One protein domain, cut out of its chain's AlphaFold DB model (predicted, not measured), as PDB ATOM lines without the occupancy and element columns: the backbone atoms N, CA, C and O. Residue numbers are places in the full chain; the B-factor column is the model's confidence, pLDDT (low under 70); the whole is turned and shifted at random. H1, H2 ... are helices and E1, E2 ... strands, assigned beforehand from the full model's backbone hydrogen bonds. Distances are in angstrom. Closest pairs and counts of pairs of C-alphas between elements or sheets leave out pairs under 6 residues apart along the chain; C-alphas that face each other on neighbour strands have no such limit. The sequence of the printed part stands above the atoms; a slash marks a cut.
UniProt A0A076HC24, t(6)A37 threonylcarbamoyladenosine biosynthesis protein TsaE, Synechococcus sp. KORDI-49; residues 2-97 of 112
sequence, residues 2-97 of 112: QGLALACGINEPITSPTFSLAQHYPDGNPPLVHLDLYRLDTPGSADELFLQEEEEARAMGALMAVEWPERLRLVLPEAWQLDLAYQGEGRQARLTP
ATOM      1  N   GLN A   2     230.176 239.796 225.713       94.50
ATOM      2  CA  GLN A   2     230.826 238.476 225.561       94.50
ATOM      3  C   GLN A   2     231.180 237.784 226.894       94.50
ATOM      4  O   GLN A   2     230.886 236.610 227.072       94.50
ATOM      5  N   GLY A   3     231.744 238.520 227.859       94.38
ATOM      6  CA  GLY A   3     232.047 237.967 229.185       94.38
ATOM      7  C   GLY A   3     230.814 237.544 230.000       94.38
ATOM      8  O   GLY A   3     230.888 236.552 230.716       94.38
ATOM      9  N   LEU A   4     229.683 238.253 229.873       95.12
ATOM     10  CA  LEU A   4     228.421 237.871 230.527       95.12
ATOM     11  C   LEU A   4     227.857 236.596 229.906       95.12
ATOM     12  O   LEU A   4     227.513 235.667 230.622       95.12
ATOM     13  N   ALA A   5     227.833 236.527 228.576       95.62
ATOM     14  CA  ALA A   5     227.372 235.344 227.866       95.62
ATOM     15  C   ALA A   5     228.203 234.101 228.213       95.62
ATOM     16  O   ALA A   5     227.642 233.048 228.506       95.62
ATOM     17  N   LEU A   6     229.533 234.247 228.279       96.06
ATOM     18  CA  LEU A   6     230.429 233.180 228.721       96.06
ATOM     19  C   LEU A   6     230.105 232.719 230.151       96.06
ATOM     20  O   LEU A   6     230.083 231.520 230.414       96.06
ATOM     21  N   ALA A   7     229.831 233.653 231.068       96.06
ATOM     22  CA  ALA A   7     229.442 233.329 232.442       96.06
ATOM     23  C   ALA A   7     228.084 232.608 232.523       96.06
ATOM     24  O   ALA A   7     227.910 231.748 233.382       96.06
ATOM     25  N   CYS A   8     227.162 232.904 231.602       96.75
ATOM     26  CA  CYS A   8     225.904 232.176 231.423       96.75
ATOM     27  C   CYS A   8     226.072 230.837 230.673       96.75
ATOM     28  O   CYS A   8     225.086 230.144 230.454       96.75
ATOM     29  N   GLY A   9     227.280 230.453 230.242       97.06
ATOM     30  CA  GLY A   9     227.510 229.207 229.497       97.06
ATOM     31  C   GLY A   9     227.072 229.239 228.026       97.06
ATOM     32  O   GLY A   9     226.952 228.184 227.404       97.06
ATOM     33  N   ILE A  10     226.851 230.426 227.460       96.38
ATOM     34  CA  ILE A  10     226.469 230.610 226.057       96.38
ATOM     35  C   ILE A  10     227.725 230.491 225.183       96.38
ATOM     36  O   ILE A  10     228.689 231.239 225.356       96.38
ATOM     37  N   ASN A  11     227.712 229.540 224.243       90.12
ATOM     38  CA  ASN A  11     228.869 229.196 223.399       90.12
ATOM     39  C   ASN A  11     228.761 229.715 221.956       90.12
ATOM     40  O   ASN A  11     229.660 229.500 221.143       90.12
ATOM     41  N   GLU A  12     227.657 230.371 221.625       90.06
ATOM     42  CA  GLU A  12     227.425 230.967 220.316       90.06
ATOM     43  C   GLU A  12     228.029 232.382 220.207       90.06
ATOM     44  O   GLU A  12     228.277 233.042 221.223       90.06
ATOM     45  N   PRO A  13     228.335 232.863 218.986       89.38
ATOM     46  CA  PRO A  13     228.941 234.175 218.800       89.38
ATOM     47  C   PRO A  13     228.046 235.316 219.300       89.38
ATOM     48  O   PRO A  13     226.957 235.543 218.779       89.38
ATOM     49  N   ILE A  14     228.558 236.102 220.248       91.62
ATOM     50  CA  ILE A  14     227.873 237.297 220.754       91.62
ATOM     51  C   ILE A  14     228.281 238.515 219.936       91.62
ATOM     52  O   ILE A  14     229.457 238.900 219.901       91.62
ATOM     53  N   THR A  15     227.288 239.141 219.316       87.44
ATOM     54  CA  THR A  15     227.430 240.354 218.504       87.44
ATOM     55  C   THR A  15     226.531 241.457 219.057       87.44
ATOM     56  O   THR A  15     225.534 241.158 219.704       87.44
ATOM     57  N   SER A  16     226.865 242.734 218.828       80.19
ATOM     58  CA  SER A  16     225.940 243.819 219.192       80.19
ATOM     59  C   SER A  16     224.678 243.708 218.327       80.19
ATOM     60  O   SER A  16     224.795 243.647 217.096       80.19
ATOM     61  N   PRO A  17     223.473 243.721 218.923       78.56
ATOM     62  CA  PRO A  17     222.207 243.728 218.210       78.56
ATOM     63  C   PRO A  17     221.917 245.119 217.637       78.56
ATOM     64  O   PRO A  17     220.789 245.584 217.680       78.56
ATOM     65  N   THR A  18     222.899 245.820 217.060       70.88
ATOM     66  CA  THR A  18     222.732 247.238 216.701       70.88
ATOM     67  C   THR A  18     221.577 247.481 215.715       70.88
ATOM     68  O   THR A  18     221.069 248.594 215.625       70.88
ATOM     69  N   PHE A  19     221.177 246.470 214.934       78.31
ATOM     70  CA  PHE A  19     220.030 246.544 214.020       78.31
ATOM     71  C   PHE A  19     218.775 245.841 214.547       78.31
ATOM     72  O   PHE A  19     217.681 246.320 214.272       78.31
ATOM     73  N   SER A  20     218.913 244.725 215.270       85.00
ATOM     74  CA  SER A  20     217.769 244.002 215.842       85.00
ATOM     75  C   SER A  20     217.262 244.619 217.145       85.00
ATOM     76  O   SER A  20     216.160 244.298 217.566       85.00
ATOM     77  N   LEU A  21     218.048 245.516 217.751       92.31
ATOM     78  CA  LEU A  21     217.879 246.148 219.063       92.31
ATOM     79  C   LEU A  21     217.920 245.157 220.231       92.31
ATOM     80  O   LEU A  21     218.584 245.442 221.219       92.31
ATOM     81  N   ALA A  22     217.322 243.976 220.097       95.44
ATOM     82  CA  ALA A  22     217.412 242.875 221.047       95.44
ATOM     83  C   ALA A  22     218.014 241.611 220.404       95.44
ATOM     84  O   ALA A  22     217.924 241.394 219.190       95.44
ATOM     85  N   GLN A  23     218.654 240.780 221.224       95.81
ATOM     86  CA  GLN A  23     219.036 239.401 220.919       95.81
ATOM     87  C   GLN A  23     218.751 238.517 222.137       95.81
ATOM     88  O   GLN A  23     219.077 238.881 223.269       95.81
ATOM     89  N   HIS A  24     218.171 237.344 221.893       96.00
ATOM     90  CA  HIS A  24     217.843 236.363 222.925       96.00
ATOM     91  C   HIS A  24     218.736 235.139 222.800       96.00
ATOM     92  O   HIS A  24     218.891 234.582 221.715       96.00
ATOM     93  N   TYR A  25     219.268 234.703 223.933       95.88
ATOM     94  CA  TYR A  25     220.103 233.517 224.061       95.88
ATOM     95  C   TYR A  25     219.451 232.575 225.091       95.88
ATOM     96  O   TYR A  25     219.774 232.641 226.285       95.88
ATOM     97  N   PRO A  26     218.476 231.743 224.668       95.81
ATOM     98  CA  PRO A  26     217.658 230.929 225.570       95.81
ATOM     99  C   PRO A  26     218.421 229.760 226.209       95.81
ATOM    100  O   PRO A  26     218.029 229.293 227.273       95.81
ATOM    101  N   ASP A  27     219.519 229.315 225.596       94.38
ATOM    102  CA  ASP A  27     220.270 228.122 226.016       94.38
ATOM    103  C   ASP A  27     221.312 228.398 227.124       94.38
ATOM    104  O   ASP A  27     222.064 227.505 227.522       94.38
ATOM    105  N   GLY A  28     221.375 229.634 227.630       95.62
ATOM    106  CA  GLY A  28     222.207 229.998 228.778       95.62
ATOM    107  C   GLY A  28     221.638 229.524 230.121       95.62
ATOM    108  O   GLY A  28     220.461 229.193 230.250       95.62
ATOM    109  N   ASN A  29     222.465 229.551 231.166       96.56
ATOM    110  CA  ASN A  29     222.053 229.340 232.551       96.56
ATOM    111  C   ASN A  29     222.606 230.452 233.476       96.56
ATOM    112  O   ASN A  29     223.753 230.349 233.925       96.56
ATOM    113  N   PRO A  30     221.814 231.500 233.781       97.44
ATOM    114  CA  PRO A  30     220.468 231.756 233.250       97.44
ATOM    115  C   PRO A  30     220.494 232.124 231.752       97.44
ATOM    116  O   PRO A  30     221.557 232.512 231.247       97.44
ATOM    117  N   PRO A  31     219.348 232.060 231.043       97.88
ATOM    118  CA  PRO A  31     219.209 232.641 229.708       97.88
ATOM    119  C   PRO A  31     219.623 234.116 229.691       97.88
ATOM    120  O   PRO A  31     219.618 234.775 230.733       97.88
ATOM    121  N   LEU A  32     219.965 234.657 228.523       97.75
ATOM    122  CA  LEU A  32     220.397 236.051 228.384       97.75
ATOM    123  C   LEU A  32     219.544 236.792 227.355       97.75
ATOM    124  O   LEU A  32     219.408 236.346 226.219       97.75
ATOM    125  N   VAL A  33     219.042 237.961 227.739       97.81
ATOM    126  CA  VAL A  33     218.472 238.957 226.827       97.81
ATOM    127  C   VAL A  33     219.458 240.115 226.723       97.81
ATOM    128  O   VAL A  33     219.792 240.745 227.727       97.81
ATOM    129  N   HIS A  34     219.958 240.382 225.519       97.12
ATOM    130  CA  HIS A  34     220.854 241.498 225.219       97.12
ATOM    131  C   HIS A  34     220.083 242.581 224.472       97.12
ATOM    132  O   HIS A  34     219.717 242.383 223.319       97.12
ATOM    133  N   LEU A  35     219.880 243.725 225.118       97.12
ATOM    134  CA  LEU A  35     219.207 244.896 224.563       97.12
ATOM    135  C   LEU A  35     220.216 246.025 224.311       97.12
ATOM    136  O   LEU A  35     221.035 246.320 225.176       97.12
ATOM    137  N   ASP A  36     220.157 246.676 223.153       96.12
ATOM    138  CA  ASP A  36     220.974 247.834 222.774       96.12
ATOM    139  C   ASP A  36     220.065 248.983 222.324       96.12
ATOM    140  O   ASP A  36     219.396 248.918 221.290       96.12
ATOM    141  N   LEU A  37     220.036 250.054 223.121       95.44
ATOM    142  CA  LEU A  37     219.140 251.192 222.912       95.44
ATOM    143  C   LEU A  37     219.787 252.341 222.127       95.44
ATOM    144  O   LEU A  37     219.136 253.362 221.889       95.44
ATOM    145  N   TYR A  38     221.044 252.207 221.690       92.19
ATOM    146  CA  TYR A  38     221.821 253.301 221.093       92.19
ATOM    147  C   TYR A  38     221.127 253.986 219.906       92.19
ATOM    148  O   TYR A  38     221.291 255.190 219.686       92.19
ATOM    149  N   ARG A  39     220.366 253.226 219.114       89.19
ATOM    150  CA  ARG A  39     219.729 253.718 217.883       89.19
ATOM    151  C   ARG A  39     218.316 254.247 218.060       89.19
ATOM    152  O   ARG A  39     217.733 254.722 217.092       89.19
ATOM    153  N   LEU A  40     217.751 254.163 219.260       90.88
ATOM    154  CA  LEU A  40     216.413 254.678 219.495       90.88
ATOM    155  C   LEU A  40     216.470 256.186 219.714       90.88
ATOM    156  O   LEU A  40     216.988 256.675 220.717       90.88
ATOM    157  N   ASP A  41     215.938 256.917 218.738       83.62
ATOM    158  CA  ASP A  41     215.979 258.382 218.696       83.62
ATOM    159  C   ASP A  41     215.030 259.037 219.701       83.62
ATOM    160  O   ASP A  41     215.213 260.199 220.069       83.62
ATOM    161  N   THR A  42     214.013 258.304 220.163       88.69
ATOM    162  CA  THR A  42     213.059 258.816 221.145       88.69
ATOM    163  C   THR A  42     213.122 258.006 222.437       88.69
ATOM    164  O   THR A  42     213.093 256.774 222.394       88.69
ATOM    165  N   PRO A  43     213.109 258.664 223.609       83.44
ATOM    166  CA  PRO A  43     212.994 257.943 224.873       83.44
ATOM    167  C   PRO A  43     211.665 257.172 225.005       83.44
ATOM    168  O   PRO A  43     211.563 256.243 225.790       83.44
ATOM    169  N   GLY A  44     210.641 257.537 224.214       93.06
ATOM    170  CA  GLY A  44     209.363 256.817 224.128       93.06
ATOM    171  C   GLY A  44     209.521 255.404 223.607       93.06
ATOM    172  O   GLY A  44     209.178 254.455 224.301       93.06
ATOM    173  N   SER A  45     210.123 255.282 222.427       94.50
ATOM    174  CA  SER A  45     210.397 253.984 221.820       94.50
ATOM    175  C   SER A  45     211.359 253.136 222.656       94.50
ATOM    176  O   SER A  45     211.251 251.916 222.650       94.50
ATOM    177  N   ALA A  46     212.295 253.770 223.373       95.94
ATOM    178  CA  ALA A  46     213.217 253.062 224.260       95.94
ATOM    179  C   ALA A  46     212.498 252.438 225.460       95.94
ATOM    180  O   ALA A  46     212.705 251.258 225.729       95.94
ATOM    181  N   ASP A  47     211.627 253.197 226.134       96.88
ATOM    182  CA  ASP A  47     210.832 252.683 227.254       96.88
ATOM    183  C   ASP A  47     209.891 251.552 226.799       96.88
ATOM    184  O   ASP A  47     209.798 250.528 227.469       96.88
ATOM    185  N   GLU A  48     209.212 251.714 225.657       96.44
ATOM    186  CA  GLU A  48     208.296 250.701 225.110       96.44
ATOM    187  C   GLU A  48     209.015 249.386 224.790       96.44
ATOM    188  O   GLU A  48     208.569 248.325 225.229       96.44
ATOM    189  N   LEU A  49     210.149 249.456 224.082       96.44
ATOM    190  CA  LEU A  49     210.949 248.272 223.779       96.44
ATOM    191  C   LEU A  49     211.489 247.626 225.058       96.44
ATOM    192  O   LEU A  49     211.417 246.413 225.206       96.44
ATOM    193  N   PHE A  50     212.002 248.423 225.999       97.56
ATOM    194  CA  PHE A  50     212.497 247.893 227.266       97.56
ATOM    195  C   PHE A  50     211.421 247.110 228.018       97.56
ATOM    196  O   PHE A  50     211.702 246.008 228.470       97.56
ATOM    197  N   LEU A  51     210.202 247.648 228.135       97.81
ATOM    198  CA  LEU A  51     209.113 246.981 228.855       97.81
ATOM    199  C   LEU A  51     208.710 245.660 228.191       97.81
ATOM    200  O   LEU A  51     208.455 244.683 228.894       97.81
ATOM    201  N   GLN A  52     208.690 245.615 226.855       97.88
ATOM    202  CA  GLN A  52     208.431 244.382 226.112       97.88
ATOM    203  C   GLN A  52     209.513 243.327 226.400       97.88
ATOM    204  O   GLN A  52     209.208 242.198 226.776       97.88
ATOM    205  N   GLU A  53     210.784 243.704 226.276       98.00
ATOM    206  CA  GLU A  53     211.914 242.793 226.472       98.00
ATOM    207  C   GLU A  53     212.090 242.381 227.945       98.00
ATOM    208  O   GLU A  53     212.528 241.268 228.235       98.00
ATOM    209  N   GLU A  54     211.717 243.243 228.897       98.06
ATOM    210  CA  GLU A  54     211.685 242.925 230.329       98.06
ATOM    211  C   GLU A  54     210.628 241.853 230.634       98.06
ATOM    212  O   GLU A  54     210.884 240.936 231.424       98.06
ATOM    213  N   GLU A  55     209.447 241.942 230.015       98.12
ATOM    214  CA  GLU A  55     208.394 240.933 230.150       98.12
ATOM    215  C   GLU A  55     208.864 239.572 229.621       98.12
ATOM    216  O   GLU A  55     208.749 238.562 230.325       98.12
ATOM    217  N   GLU A  56     209.475 239.549 228.434       97.69
ATOM    218  CA  GLU A  56     210.049 238.336 227.845       97.69
ATOM    219  C   GLU A  56     211.182 237.762 228.711       97.69
ATOM    220  O   GLU A  56     211.196 236.562 229.019       97.69
ATOM    221  N   ALA A  57     212.099 238.611 229.187       98.06
ATOM    222  CA  ALA A  57     213.182 238.205 230.076       98.06
ATOM    223  C   ALA A  57     212.649 237.593 231.381       98.06
ATOM    224  O   ALA A  57     213.127 236.538 231.807       98.06
ATOM    225  N   ARG A  58     211.625 238.199 232.001       97.56
ATOM    226  CA  ARG A  58     210.977 237.646 233.202       97.56
ATOM    227  C   ARG A  58     210.321 236.299 232.930       97.56
ATOM    228  O   ARG A  58     210.481 235.393 233.746       97.56
ATOM    229  N   ALA A  59     209.615 236.153 231.809       97.75
ATOM    230  CA  ALA A  59     208.961 234.899 231.442       97.75
ATOM    231  C   ALA A  59     209.968 233.748 231.260       97.75
ATOM    232  O   ALA A  59     209.681 232.613 231.640       97.75
ATOM    233  N   MET A  60     211.161 234.047 230.738       96.50
ATOM    234  CA  MET A  60     212.251 233.079 230.567       96.50
ATOM    235  C   MET A  60     213.097 232.854 231.831       96.50
ATOM    236  O   MET A  60     213.900 231.922 231.867       96.50
ATOM    237  N   GLY A  61     212.967 233.701 232.858       97.62
ATOM    238  CA  GLY A  61     213.919 233.731 233.974       97.62
ATOM    239  C   GLY A  61     215.328 234.154 233.535       97.62
ATOM    240  O   GLY A  61     216.321 233.687 234.092       97.62
ATOM    241  N   ALA A  62     215.413 234.999 232.506       98.12
ATOM    242  CA  ALA A  62     216.655 235.442 231.898       98.12
ATOM    243  C   ALA A  62     217.341 236.555 232.703       98.12
ATOM    244  O   ALA A  62     216.700 237.398 233.334       98.12
ATOM    245  N   LEU A  63     218.668 236.613 232.600       97.81
ATOM    246  CA  LEU A  63     219.428 237.828 232.852       97.81
ATOM    247  C   LEU A  63     219.194 238.794 231.685       97.81
ATOM    248  O   LEU A  63     219.481 238.458 230.540       97.81
ATOM    249  N   MET A  64     218.718 240.004 231.966       97.81
ATOM    250  CA  MET A  64     218.615 241.067 230.968       97.81
ATOM    251  C   MET A  64     219.802 242.022 231.103       97.81
ATOM    252  O   MET A  64     220.066 242.549 232.184       97.81
ATOM    253  N   ALA A  65     220.524 242.244 230.009       97.44
ATOM    254  CA  ALA A  65     221.629 243.189 229.924       97.44
ATOM    255  C   ALA A  65     221.291 244.277 228.901       97.44
ATOM    256  O   ALA A  65     221.033 243.977 227.736       97.44
ATOM    257  N   VAL A  66     221.308 245.533 229.347       97.12
ATOM    258  CA  VAL A  66     220.905 246.693 228.544       97.12
ATOM    259  C   VAL A  66     222.110 247.596 228.297       97.12
ATOM    260  O   VAL A  66     222.717 248.102 229.239       97.12
ATOM    261  N   GLU A  67     222.457 247.803 227.031       96.56
ATOM    262  CA  GLU A  67     223.416 248.811 226.586       96.56
ATOM    263  C   GLU A  67     222.704 250.140 226.318       96.56
ATOM    264  O   GLU A  67     221.581 250.178 225.808       96.56
ATOM    265  N   TRP A  68     223.389 251.237 226.643       95.19
ATOM    266  CA  TRP A  68     222.868 252.604 226.565       95.19
ATOM    267  C   TRP A  68     221.562 252.833 227.359       95.19
ATOM    268  O   TRP A  68     220.617 253.430 226.824       95.19
ATOM    269  N   PRO A  69     221.470 252.377 228.630       95.75
ATOM    270  CA  PRO A  69     220.259 252.514 229.440       95.75
ATOM    271  C   PRO A  69     219.852 253.976 229.689       95.75
ATOM    272  O   PRO A  69     218.692 254.236 229.982       95.75
ATOM    273  N   GLU A  70     220.749 254.950 229.514       94.69
ATOM    274  CA  GLU A  70     220.445 256.386 229.593       94.69
ATOM    275  C   GLU A  70     219.443 256.879 228.536       94.69
ATOM    276  O   GLU A  70     218.967 258.013 228.612       94.69
ATOM    277  N   ARG A  71     219.122 256.053 227.532       95.00
ATOM    278  CA  ARG A  71     218.041 256.320 226.573       95.00
ATOM    279  C   ARG A  71     216.655 256.142 227.186       95.00
ATOM    280  O   ARG A  71     215.692 256.686 226.644       95.00
ATOM    281  N   LEU A  72     216.555 255.409 228.292       95.62
ATOM    282  CA  LEU A  72     215.319 255.212 229.038       95.62
ATOM    283  C   LEU A  72     214.992 256.447 229.876       95.62
ATOM    284  O   LEU A  72     215.874 257.137 230.388       95.62
ATOM    285  N   ARG A  73     213.699 256.696 230.078       95.25
ATOM    286  CA  ARG A  73     213.221 257.604 231.140       95.25
ATOM    287  C   ARG A  73     212.887 256.852 232.419       95.25
ATOM    288  O   ARG A  73     212.656 257.477 233.453       95.25
ATOM    289  N   LEU A  74     212.818 255.526 232.336       91.94
ATOM    290  CA  LEU A  74     212.590 254.652 233.472       91.94
ATOM    291  C   LEU A  74     213.777 254.716 234.436       91.94
ATOM    292  O   LEU A  74     214.939 254.763 234.037       91.94
ATOM    293  N   VAL A  75     213.467 254.694 235.729       91.38
ATOM    294  CA  VAL A  75     214.467 254.499 236.779       91.38
ATOM    295  C   VAL A  75     214.462 253.017 237.118       91.38
ATOM    296  O   VAL A  75     213.400 252.473 237.409       91.38
ATOM    297  N   LEU A  76     215.637 252.390 237.101       93.12
ATOM    298  CA  LEU A  76     215.816 250.955 237.341       93.12
ATOM    299  C   LEU A  76     216.576 250.726 238.665       93.12
ATOM    300  O   LEU A  76     217.761 250.386 238.635       93.12
ATOM    301  N   PRO A  77     215.964 250.981 239.841       91.56
ATOM    302  CA  PRO A  77     216.662 250.902 241.128       91.56
ATOM    303  C   PRO A  77     217.088 249.471 241.492       91.56
ATOM    304  O   PRO A  77     218.066 249.281 242.213       91.56
ATOM    305  N   GLU A  78     216.386 248.467 240.968       91.75
ATOM    306  CA  GLU A  78     216.689 247.042 241.107       91.75
ATOM    307  C   GLU A  78     217.832 246.545 240.205       91.75
ATOM    308  O   GLU A  78     218.264 245.400 240.353       91.75
ATOM    309  N   ALA A  79     218.334 247.374 239.284       95.38
ATOM    310  CA  ALA A  79     219.370 246.976 238.340       95.38
ATOM    311  C   ALA A  79     220.784 247.210 238.889       95.38
ATOM    312  O   ALA A  79     221.081 248.212 239.540       95.38
ATOM    313  N   TRP A  80     221.690 246.289 238.563       97.06
ATOM    314  CA  TRP A  80     223.122 246.552 238.649       97.06
ATOM    315  C   TRP A  80     223.525 247.527 237.543       97.06
ATOM    316  O   TRP A  80     223.136 247.345 236.392       97.06
ATOM    317  N   GLN A  81     224.345 248.524 237.871       96.81
ATOM    318  CA  GLN A  81     224.876 249.472 236.887       96.81
ATOM    319  C   GLN A  81     226.362 249.212 236.662       96.81
ATOM    320  O   GLN A  81     227.129 249.125 237.622       96.81
ATOM    321  N   LEU A  82     226.765 249.083 235.399       96.81
ATOM    322  CA  LEU A  82     228.151 248.883 234.990       96.81
ATOM    323  C   LEU A  82     228.620 250.072 234.151       96.81
ATOM    324  O   LEU A  82     228.246 250.191 232.988       96.81
ATOM    325  N   ASP A  83     229.503 250.891 234.715       96.94
ATOM    326  CA  ASP A  83     230.181 251.956 233.983       96.94
ATOM    327  C   ASP A  83     231.548 251.472 233.498       96.94
ATOM    328  O   ASP A  83     232.355 250.945 234.274       96.94
ATOM    329  N   LEU A  84     231.840 251.697 232.217       95.69
ATOM    330  CA  LEU A  84     233.138 251.416 231.611       95.69
ATOM    331  C   LEU A  84     233.781 252.724 231.148       95.69
ATOM    332  O   LEU A  84     233.262 253.407 230.270       95.69
ATOM    333  N   ALA A  85     234.944 253.054 231.707       96.81
ATOM    334  CA  ALA A  85     235.691 254.262 231.368       96.81
ATOM    335  C   ALA A  85     237.090 253.930 230.838       96.81
ATOM    336  O   ALA A  85     237.704 252.937 231.229       96.81
ATOM    337  N   TYR A  86     237.626 254.777 229.958       97.25
ATOM    338  CA  TYR A  86     239.027 254.702 229.533       97.25
ATOM    339  C   TYR A  86     239.962 255.059 230.697       97.25
ATOM    340  O   TYR A  86     239.742 256.056 231.381       97.25
ATOM    341  N   GLN A  87     241.013 254.261 230.912       97.00
ATOM    342  CA  GLN A  87     242.042 254.544 231.918       97.00
ATOM    343  C   GLN A  87     243.423 254.129 231.391       97.00
ATOM    344  O   GLN A  87     243.770 252.948 231.398       97.00
ATOM    345  N   GLY A  88     244.206 255.108 230.923       95.50
ATOM    346  CA  GLY A  88     245.478 254.856 230.235       95.50
ATOM    347  C   GLY A  88     245.274 253.966 229.005       95.50
ATOM    348  O   GLY A  88     244.355 254.191 228.223       95.50
ATOM    349  N   GLU A  89     246.081 252.912 228.891       95.94
ATOM    350  CA  GLU A  89     245.974 251.893 227.831       95.94
ATOM    351  C   GLU A  89     244.814 250.894 228.050       95.94
ATOM    352  O   GLU A  89     244.568 250.023 227.216       95.94
ATOM    353  N   GLY A  90     244.094 250.980 229.175       96.62
ATOM    354  CA  GLY A  90     243.074 250.011 229.584       96.62
ATOM    355  C   GLY A  90     241.668 250.592 229.756       96.62
ATOM    356  O   GLY A  90     241.303 251.639 229.204       96.62
ATOM    357  N   ARG A  91     240.848 249.874 230.530       96.50
ATOM    358  CA  ARG A  91     239.517 250.309 230.976       96.50
ATOM    359  C   ARG A  91     239.382 250.139 232.483       96.50
ATOM    360  O   ARG A  91     239.867 249.158 233.039       96.50
ATOM    361  N   GLN A  92     238.669 251.062 233.111       97.69
ATOM    362  CA  GLN A  92     238.143 250.902 234.457       97.69
ATOM    363  C   GLN A  92     236.684 250.465 234.360       97.69
ATOM    364  O   GLN A  92     235.899 251.111 233.670       97.69
ATOM    365  N   ALA A  93     236.332 249.395 235.071       96.88
ATOM    366  CA  ALA A  93     234.951 248.987 235.276       96.88
ATOM    367  C   ALA A  93     234.510 249.376 236.689       96.88
ATOM    368  O   ALA A  93     235.192 249.049 237.664       96.88
ATOM    369  N   ARG A  94     233.377 250.064 236.801       97.88
ATOM    370  CA  ARG A  94     232.711 250.350 238.072       97.88
ATOM    371  C   ARG A  94     231.369 249.649 238.070       97.88
ATOM    372  O   ARG A  94     230.570 249.858 237.169       97.88
ATOM    373  N   LEU A  95     231.148 248.831 239.088       97.19
ATOM    374  CA  LEU A  95     229.895 248.130 239.287       97.19
ATOM    375  C   LEU A  95     229.190 248.727 240.508       97.19
ATOM    376  O   LEU A  95     229.758 248.742 241.602       97.19
ATOM    377  N   THR A  96     227.972 249.217 240.311       96.75
ATOM    378  CA  THR A  96     227.124 249.783 241.361       96.75
ATOM    379  C   THR A  96     225.966 248.818 241.620       96.75
ATOM    380  O   THR A  96     225.276 248.441 240.667       96.75
ATOM    381  N   PRO A  97     225.760 248.372 242.873       96.25
ATOM    382  CA  PRO A  97     224.668 247.468 243.193       96.25
ATOM    383  C   PRO A  97     223.308 248.173 243.108       96.25
ATOM    384  O   PRO A  97     223.246 249.397 243.268       96.25
TER     385      PRO A  97
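AT A GLANCE: This is residues 2 to 97 of the 112 residues of the protein "t(6)A37 threonylcarbamoyladenosine biosynthesis protein TsaE" of Synechococcus sp. KORDI-49 (UniProt A0A076HC24). A small three-stranded sheet, E1 E2 E3, has one long helix, H2, packed over one face, and a long two-stranded hairpin, E4 and E5, reaches away from this body as an arm. The short helix H1 only grazes the sheet, with its residues 4 to 5. The printed part has 96 residues, with two named helices and five named strands in the order H1 E1 E2 H2 E3 E4 E5; the class is mixed, helices and strands. The three-stranded sheet has the order E1, E2, E3 and is mixed, while E4 and E5 are antiparallel. The whole is compact, with a radius of gyration of the C-alphas of 13.7 A, and spans 39 by 32 by 28 A.

HOW THE PARTS SIT: H1, residues 2 to 7, comes closest to E2, residues 32 to 36, at the C-alphas of Ala 5 and Leu 32, 7.0 A apart. E1, residues 22 to 25, forms a hairpin with E2, antiparallel at 164 degrees, with N 23 and O 34 at 2.8 A. E2 is the inner strand, and E3, residues 63 to 67, is its parallel neighbour at 15 degrees, with N 35 and O 65 at 2.9 A. H2, residues 43 to 60, is on this sheet at a height over the sheet of 9.5 A, in two layers, a helix on one face of a sheet. It lies over E2 and only just over E3, on which 3 of its C-alphas fall, and runs along the strands, at 4 degrees to E2 on the local plane. The closest C-alphas of H2 and E2 are those of Ala 57 and Val 33, 6.3 A apart. E2, H2 and E3 form a strand-helix-strand unit, two parallel neighbour strands with a helix between, with a right-handed crossover. E4, residues 81 to 87, and E5, residues 90 to 96, form a hairpin, antiparallel at 157 degrees, with N 83 and O 94 at 2.9 A. E3 and E4 are apart, as are H2 and E5. In H1 and H2 every O i to N i+4 pair is within hydrogen-bond range.

IN THESE COORDINATES: H1 begins at C-alpha 2, (230.826, 238.476, 225.561). E1, E2 and E3 measure 10.2, 13.1 and 13.3 A from first to last C-alpha. H2 measures 25.5 A, from C-alpha 43 at (212.994, 257.943, 224.873). E4 measures 18.6 A and E5 19.8 A, ending at C-alpha 96, (227.124, 249.783, 241.361).

THE WHOLE: The C-alphas of Ala 59 and Gly 88, the two farthest apart, are 41.6 A apart. The printed part has no cut. The links from H1 to E1 and from E3 to E4 are long. No printed residue is under 70 in pLDDT.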